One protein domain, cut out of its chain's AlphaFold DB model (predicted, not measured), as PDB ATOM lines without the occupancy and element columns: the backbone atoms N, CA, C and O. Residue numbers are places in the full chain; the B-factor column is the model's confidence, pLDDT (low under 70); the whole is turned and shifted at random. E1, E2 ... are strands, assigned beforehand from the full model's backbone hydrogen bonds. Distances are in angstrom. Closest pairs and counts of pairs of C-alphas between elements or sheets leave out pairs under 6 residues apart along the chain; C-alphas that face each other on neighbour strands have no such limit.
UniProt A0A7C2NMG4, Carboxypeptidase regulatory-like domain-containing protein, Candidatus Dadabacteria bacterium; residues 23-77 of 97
ATOM      1  N   TYR A  23     113.266 139.017 136.553       93.88
ATOM      2  CA  TYR A  23     112.271 138.340 135.724       93.88
ATOM      3  C   TYR A  23     112.937 137.475 134.655       93.88
ATOM      4  O   TYR A  23     114.100 137.672 134.307       93.88
ATOM      5  N   ALA A  24     112.181 136.518 134.127       94.62
ATOM      6  CA  ALA A  24     112.585 135.705 132.991       94.62
ATOM      7  C   ALA A  24     111.373 135.400 132.112       94.62
ATOM      8  O   ALA A  24     110.264 135.211 132.611       94.62
ATOM      9  N   GLN A  25     111.603 135.326 130.804       93.38
ATOM     10  CA  GLN A  25     110.639 134.772 129.863       93.38
ATOM     11  C   GLN A  25     110.931 133.282 129.677       93.38
ATOM     12  O   GLN A  25     112.088 132.888 129.527       93.38
ATOM     13  N   THR A  26     109.892 132.450 129.697       94.94
ATOM     14  CA  THR A  26     110.032 131.016 129.429       94.94
ATOM     15  C   THR A  26     110.433 130.773 127.978       94.94
ATOM     16  O   THR A  26     109.896 131.406 127.064       94.94
ATOM     17  N   GLY A  27     111.326 129.809 127.761       94.81
ATOM     18  CA  GLY A  27     111.603 129.259 126.441       94.81
ATOM     19  C   GLY A  27     110.416 128.467 125.883       94.81
ATOM     20  O   GLY A  27     109.416 128.231 126.564       94.81
ATOM     21  N   LYS A  28     110.538 128.008 124.631       94.12
ATOM     22  CA  LYS A  28     109.520 127.154 123.982       94.12
ATOM     23  C   LYS A  28     109.311 125.815 124.699       94.12
ATOM     24  O   LYS A  28     108.253 125.217 124.563       94.12
ATOM     25  N   ASP A  29     110.312 125.359 125.446       94.38
ATOM     26  CA  ASP A  29     110.287 124.140 126.256       94.38
ATOM     27  C   ASP A  29     109.753 124.373 127.683       94.38
ATOM     28  O   ASP A  29     109.823 123.475 128.519       94.38
ATOM     29  N   GLY A  30     109.257 125.580 127.982       93.62
ATOM     30  CA  GLY A  30     108.728 125.955 129.294       93.62
ATOM     31  C   GLY A  30     109.796 126.260 130.347       93.62
ATOM     32  O   GLY A  30     109.452 126.673 131.454       93.62
ATOM     33  N   LYS A  31     111.089 126.115 130.026       96.12
ATOM     34  CA  LYS A  31     112.168 126.382 130.984       96.12
ATOM     35  C   LYS A  31     112.436 127.874 131.123       96.12
ATOM     36  O   LYS A  31     112.328 128.642 130.170       96.12
ATOM     37  N   PHE A  32     112.847 128.273 132.320       95.12
ATOM     38  CA  PHE A  32     113.263 129.633 132.638       95.12
ATOM     39  C   PHE A  32     114.443 129.608 133.613       95.12
ATOM     40  O   PHE A  32     114.677 128.620 134.309       95.12
ATOM     41  N   ALA A  33     115.191 130.707 133.661       95.00
ATOM     42  CA  ALA A  33     116.257 130.903 134.632       95.00
ATOM     43  C   ALA A  33     116.343 132.383 135.008       95.00
ATOM     44  O   ALA A  33     116.394 133.243 134.131       95.00
ATOM     45  N   ILE A  34     116.389 132.668 136.308       93.56
ATOM     46  CA  ILE A  34     116.685 133.998 136.845       93.56
ATOM     47  C   ILE A  34     118.040 133.885 137.539       93.56
ATOM     48  O   ILE A  34     118.206 133.085 138.456       93.56
ATOM     49  N   SER A  35     119.025 134.641 137.057       92.06
ATOM     50  CA  SER A  35     120.393 134.619 137.587       92.06
ATOM     51  C   SER A  35     120.620 135.767 138.567       92.06
ATOM     52  O   SER A  35     119.888 136.754 138.545       92.06
ATOM     53  N   ASN A  36     121.667 135.660 139.391       89.38
ATOM     54  CA  ASN A  36     122.095 136.710 140.326       89.38
ATOM     55  C   ASN A  36     121.011 137.132 141.334       89.38
ATOM     56  O   ASN A  36     120.908 138.306 141.684       89.38
ATOM     57  N   VAL A  37     120.200 136.178 141.800       90.81
ATOM     58  CA  VAL A  37     119.219 136.416 142.864       90.81
ATOM     59  C   VAL A  37     119.942 136.365 144.214       90.81
ATOM     60  O   VAL A  37     120.558 135.340 144.517       90.81
ATOM     61  N   PRO A  38     119.913 137.441 145.020       92.31
ATOM     62  CA  PRO A  38     120.486 137.416 146.359       92.31
ATOM     63  C   PRO A  38     119.810 136.357 147.245       92.31
ATOM     64  O   PRO A  38     118.647 136.025 147.022       92.31
ATOM     65  N   PRO A  39     120.503 135.829 148.265       94.44
ATOM     66  CA  PRO A  39     119.878 134.949 149.244       94.44
ATOM     67  C   PRO A  39     118.738 135.644 149.995       94.44
ATOM     68  O   PRO A  39     118.864 136.805 150.389       94.44
ATOM     69  N   GLY A  40     117.636 134.929 150.221       94.38
ATOM     70  CA  GLY A  40     116.451 135.481 150.876       94.38
ATOM     71  C   GLY A  40     115.165 134.730 150.545       94.38
ATOM     72  O   GLY A  40     115.173 133.740 149.813       94.38
ATOM     73  N   ARG A  41     114.042 135.210 151.088       95.62
ATOM     74  CA  ARG A  41     112.703 134.675 150.812       95.62
ATOM     75  C   ARG A  41     111.987 135.540 149.787       95.62
ATOM     76  O   ARG A  41     111.945 136.760 149.933       95.62
ATOM     77  N   TYR A  42     111.411 134.904 148.774       93.88
ATOM     78  CA  TYR A  42     110.772 135.587 147.653       93.88
ATOM     79  C   TYR A  42     109.452 134.924 147.275       93.88
ATOM     80  O   TYR A  42     109.296 133.712 147.391       93.88
ATOM     81  N   SER A  43     108.526 135.724 146.745       93.94
ATOM     82  CA  SER A  43     107.328 135.229 146.066       93.94
ATOM     83  C   SER A  43     107.542 135.289 144.556       93.94
ATOM     84  O   SER A  43     107.642 136.371 143.968       93.94
ATOM     85  N   ILE A  44     107.625 134.125 143.915       94.00
ATOM     86  CA  ILE A  44     107.718 134.019 142.459       94.00
ATOM     87  C   ILE A  44     106.313 133.950 141.881       94.00
ATOM     88  O   ILE A  44     105.452 133.221 142.366       94.00
ATOM     89  N   ASN A  45     106.108 134.704 140.807       94.12
ATOM     90  CA  ASN A  45     104.841 134.799 140.111       94.12
ATOM     91  C   ASN A  45     104.999 134.318 138.671       94.12
ATOM     92  O   ASN A  45     105.765 134.905 137.910       94.12
ATOM     93  N   ALA A  46     104.244 133.289 138.300       94.62
ATOM     94  CA  ALA A  46     104.139 132.813 136.930       94.62
ATOM     95  C   ALA A  46     102.837 133.320 136.302       94.62
ATOM     96  O   ALA A  46     101.759 133.246 136.902       94.62
ATOM     97  N   TRP A  47     102.945 133.859 135.090       92.81
ATOM     98  CA  TRP A  47     101.820 134.435 134.366       92.81
ATOM     99  C   TRP A  47     101.960 134.185 132.864       92.81
ATOM    100  O   TRP A  47     103.032 134.368 132.288       92.81
ATOM    101  N   LYS A  48     100.847 133.810 132.236       90.31
ATOM    102  CA  LYS A  48     100.663 133.715 130.785       90.31
ATOM    103  C   LYS A  48      99.290 134.318 130.445       90.31
ATOM    104  O   LYS A  48      98.364 134.202 131.255       90.31
ATOM    105  N   PRO A  49      99.103 134.924 129.260       86.50
ATOM    106  CA  PRO A  49      97.766 135.246 128.770       86.50
ATOM    107  C   PRO A  49      96.806 134.056 128.884       86.50
ATOM    108  O   PRO A  49      97.207 132.921 128.634       86.50
ATOM    109  N   LYS A  50      95.540 134.318 129.230       84.00
ATOM    110  CA  LYS A  50      94.487 133.291 129.370       84.00
ATOM    111  C   LYS A  50      94.765 132.219 130.431       84.00
ATOM    112  O   LYS A  50      94.218 131.130 130.344       84.00
ATOM    113  N   THR A  51      95.570 132.517 131.449       88.56
ATOM    114  CA  THR A  51      95.794 131.608 132.583       88.56
ATOM    115  C   THR A  51      95.547 132.306 133.911       88.56
ATOM    116  O   THR A  51      95.703 133.526 134.020       88.56
ATOM    117  N   GLN A  52      95.195 131.528 134.933       87.56
ATOM    118  CA  GLN A  52      95.240 132.018 136.307       87.56
ATOM    119  C   GLN A  52      96.705 132.245 136.710       87.56
ATOM    120  O   GLN A  52      97.549 131.369 136.519       87.56
ATOM    121  N   ARG A  53      97.014 133.417 137.283       89.62
ATOM    122  CA  ARG A  53      98.347 133.700 137.843       89.62
ATOM    123  C   ARG A  53      98.624 132.745 139.001       89.62
ATOM    124  O   ARG A  53      97.777 132.583 139.878       89.62
ATOM    125  N   VAL A  54      99.822 132.172 139.023       94.06
ATOM    126  CA  VAL A  54     100.268 131.269 140.091       94.06
ATOM    127  C   VAL A  54     101.413 131.920 140.850       94.06
ATOM    128  O   VAL A  54     102.383 132.375 140.245       94.06
ATOM    129  N   SER A  55     101.305 131.946 142.175       95.25
ATOM    130  CA  SER A  55     102.327 132.482 143.072       95.25
ATOM    131  C   SER A  55     102.845 131.373 143.980       95.25
ATOM    132  O   SER A  55     102.053 130.606 144.526       95.25
ATOM    133  N   LYS A  56     104.165 131.279 144.139       95.62
ATOM    134  CA  LYS A  56     104.809 130.339 145.064       95.62
ATOM    135  C   LYS A  56     105.900 131.048 145.849       95.62
ATOM    136  O   LYS A  56     106.670 131.824 145.284       95.62
ATOM    137  N   GLU A  57     105.962 130.770 147.142       96.06
ATOM    138  CA  GLU A  57     107.045 131.235 148.001       96.06
ATOM    139  C   GLU A  57     108.246 130.302 147.884       96.06
ATOM    140  O   GLU A  57     108.096 129.082 147.831       96.06
ATOM    141  N   ILE A  58     109.439 130.888 147.833       94.62
ATOM    142  CA  ILE A  58     110.704 130.161 147.819       94.62
ATOM    143  C   ILE A  58     111.718 130.806 148.756       94.62
ATOM    144  O   ILE A  58     111.666 132.005 149.037       94.62
ATOM    145  N   GLU A  59     112.694 130.006 149.171       94.94
ATOM    146  CA  GLU A  59     113.900 130.463 149.848       94.94
ATOM    147  C   GLU A  59     115.107 130.215 148.933       94.94
ATOM    148  O   GLU A  59     115.305 129.116 148.405       94.94
ATOM    149  N   VAL A  60     115.885 131.266 148.689       93.56
ATOM    150  CA  VAL A  60     117.136 131.210 147.931       93.56
ATOM    151  C   VAL A  60     118.270 131.096 148.933       93.56
ATOM    152  O   VAL A  60     118.536 132.026 149.698       93.56
ATOM    153  N   ILE A  61     118.927 129.941 148.925       92.56
ATOM    154  CA  ILE A  61     120.039 129.625 149.820       92.56
ATOM    155  C   ILE A  61     121.356 129.989 149.111       92.56
ATOM    156  O   ILE A  61     121.504 129.699 147.919       92.56
ATOM    157  N   PRO A  62     122.329 130.623 149.796       90.50
ATOM    158  CA  PRO A  62     123.602 130.996 149.185       90.50
ATOM    159  C   PRO A  62     124.317 129.796 148.546       90.50
ATOM    160  O   PRO A  62     124.470 128.752 149.173       90.50
ATOM    161  N   GLY A  63     124.778 129.954 147.303       86.12
ATOM    162  CA  GLY A  63     125.543 128.924 146.586       86.12
ATOM    163  C   GLY A  63     124.728 127.721 146.099       86.12
ATOM    164  O   GLY A  63     125.296 126.831 145.467       86.12
ATOM    165  N   GLN A  64     123.414 127.692 146.340       88.94
ATOM    166  CA  GLN A  64     122.536 126.614 145.899       88.94
ATOM    167  C   GLN A  64     121.636 127.064 144.747       88.94
ATOM    168  O   GLN A  64     121.097 128.169 144.731       88.94
ATOM    169  N   LYS A  65     121.436 126.170 143.776       89.81
ATOM    170  CA  LYS A  65     120.423 126.350 142.738       89.81
ATOM    171  C   LYS A  65     119.058 125.927 143.280       89.81
ATOM    172  O   LYS A  65     118.849 124.747 143.551       89.81
ATOM    173  N   THR A  66     118.124 126.866 143.372       92.25
ATOM    174  CA  THR A  66     116.714 126.570 143.661       92.25
ATOM    175  C   THR A  66     115.994 126.195 142.364       92.25
ATOM    176  O   THR A  66     116.087 126.912 141.368       92.25
ATOM    177  N   VAL A  67     115.287 125.061 142.365       93.75
ATOM    178  CA  VAL A  67     114.468 124.589 141.236       93.75
ATOM    179  C   VAL A  67     113.006 124.605 141.660       93.75
ATOM    180  O   VAL A  67     112.677 124.176 142.763       93.75
ATOM    181  N   ILE A  68     112.140 125.130 140.795       93.69
ATOM    182  CA  ILE A  68     110.708 125.232 141.042       93.69
ATOM    183  C   ILE A  68     109.931 125.082 139.741       93.69
ATOM    184  O   ILE A  68     110.296 125.665 138.720       93.69
ATOM    185  N   ASP A  69     108.825 124.350 139.820       95.06
ATOM    186  CA  ASP A  69     107.907 124.132 138.710       95.06
ATOM    187  C   ASP A  69     106.590 124.877 138.933       95.06
ATOM    188  O   ASP A  69     106.104 125.007 140.063       95.06
ATOM    189  N   PHE A  70     105.986 125.347 137.846       95.06
ATOM    190  CA  PHE A  70     104.685 126.008 137.844       95.06
ATOM    191  C   PHE A  70     103.758 125.312 136.858       95.06
ATOM    192  O   PHE A  70     104.138 125.047 135.723       95.06
ATOM    193  N   GLU A  71     102.523 125.069 137.284       94.06
ATOM    194  CA  GLU A  71     101.459 124.560 136.427       94.06
ATOM    195  C   GLU A  71     100.418 125.664 136.260       94.06
ATOM    196  O   GLU A  71      99.843 126.134 137.242       94.06
ATOM    197  N   LEU A  72     100.214 126.120 135.024       92.44
ATOM    198  CA  LEU A  72      99.269 127.187 134.711       92.44
ATOM    199  C   LEU A  72      98.051 126.569 134.034       92.44
ATOM    200  O   LEU A  72      98.173 125.943 132.984       92.44
ATOM    201  N   LYS A  73      96.876 126.776 134.627       89.62
ATOM    202  CA  LYS A  73      95.605 126.331 134.049       89.62
ATOM    203  C   LYS A  73      95.056 127.418 133.140       89.62
ATOM    204  O   LYS A  73      94.907 128.568 133.569       89.62
ATOM    205  N   GLU A  74      94.786 127.056 131.890       86.56
ATOM    206  CA  GLU A  74      94.086 127.939 130.966       86.56
ATOM    207  C   GLU A  74      92.632 128.110 131.400       86.56
ATOM    208  O   GLU A  74      91.974 127.171 131.843       86.56
ATOM    209  N   ILE A  75      92.150 129.344 131.302       81.94
ATOM    210  CA  ILE A  75      90.746 129.685 131.500       81.94
ATOM    211  C   ILE A  75      90.063 129.689 130.132       81.94
ATOM    212  O   ILE A  75      90.518 130.364 129.207       81.94
ATOM    213  N   GLU A  76      88.992 128.902 129.999       61.91
ATOM    214  CA  GLU A  76      88.534 128.401 128.696       61.91
ATOM    215  C   GLU A  76      88.108 129.482 127.695       61.91
ATOM    216  O   GLU A  76      88.312 129.285 126.500       61.91
ATOM    217  N   LYS A  77      87.556 130.630 128.110       61.66
ATOM    218  CA  LYS A  77      87.124 131.675 127.160       61.66
ATOM    219  C   LYS A  77      87.212 133.066 127.778       61.66
ATOM    220  O   LYS A  77      86.309 133.493 128.488       61.66
TER     221      LYS A  77
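AT A GLANCE: This is residues 23 to 77 of the 97 residues of the protein "Carboxypeptidase regulatory-like domain-containing protein" of Candidatus Dadabacteria bacterium (UniProt A0A7C2NMG4). With little regular structure, this is a slender two-stranded hairpin, E1 then E2, between two long unnamed stretches. Residues 23 to 39 fold back on themselves in an irregular loop before E1, and residues 61 to 77 turn back after E2 and run lengthwise beside it. The printed part has 55 residues, with no named helix, and its class is all strand, though named elements hold only 14 residues. It is loose, with a radius of gyration of the C-alphas of 12.7 A, and elongated, spanning 42 by 22 by 15 A.

HOW THE PARTS SIT: Look first at E1, residues 40 to 46, and E2, residues 54 to 60: they form an antiparallel hairpin, their directions at 154 degrees. C-alphas 43 and 57 face each other at 4.4 A. N 44 and O 56, at 2.8 A, are within hydrogen-bond range.

IN THESE COORDINATES: Find C-alpha 40 at (116.451, 135.481, 150.876); E1 runs 18.8 A from there. E2 runs 18.6 A, ending at C-alpha 60, (117.136, 131.210, 147.931).

THE WHOLE: The C-alphas farthest apart, of Gly 63 and Lys 77, are 43.1 A apart. The printed part has no cut, and the link from E1 to E2 is short. Confidence is low at residues 76 to 77.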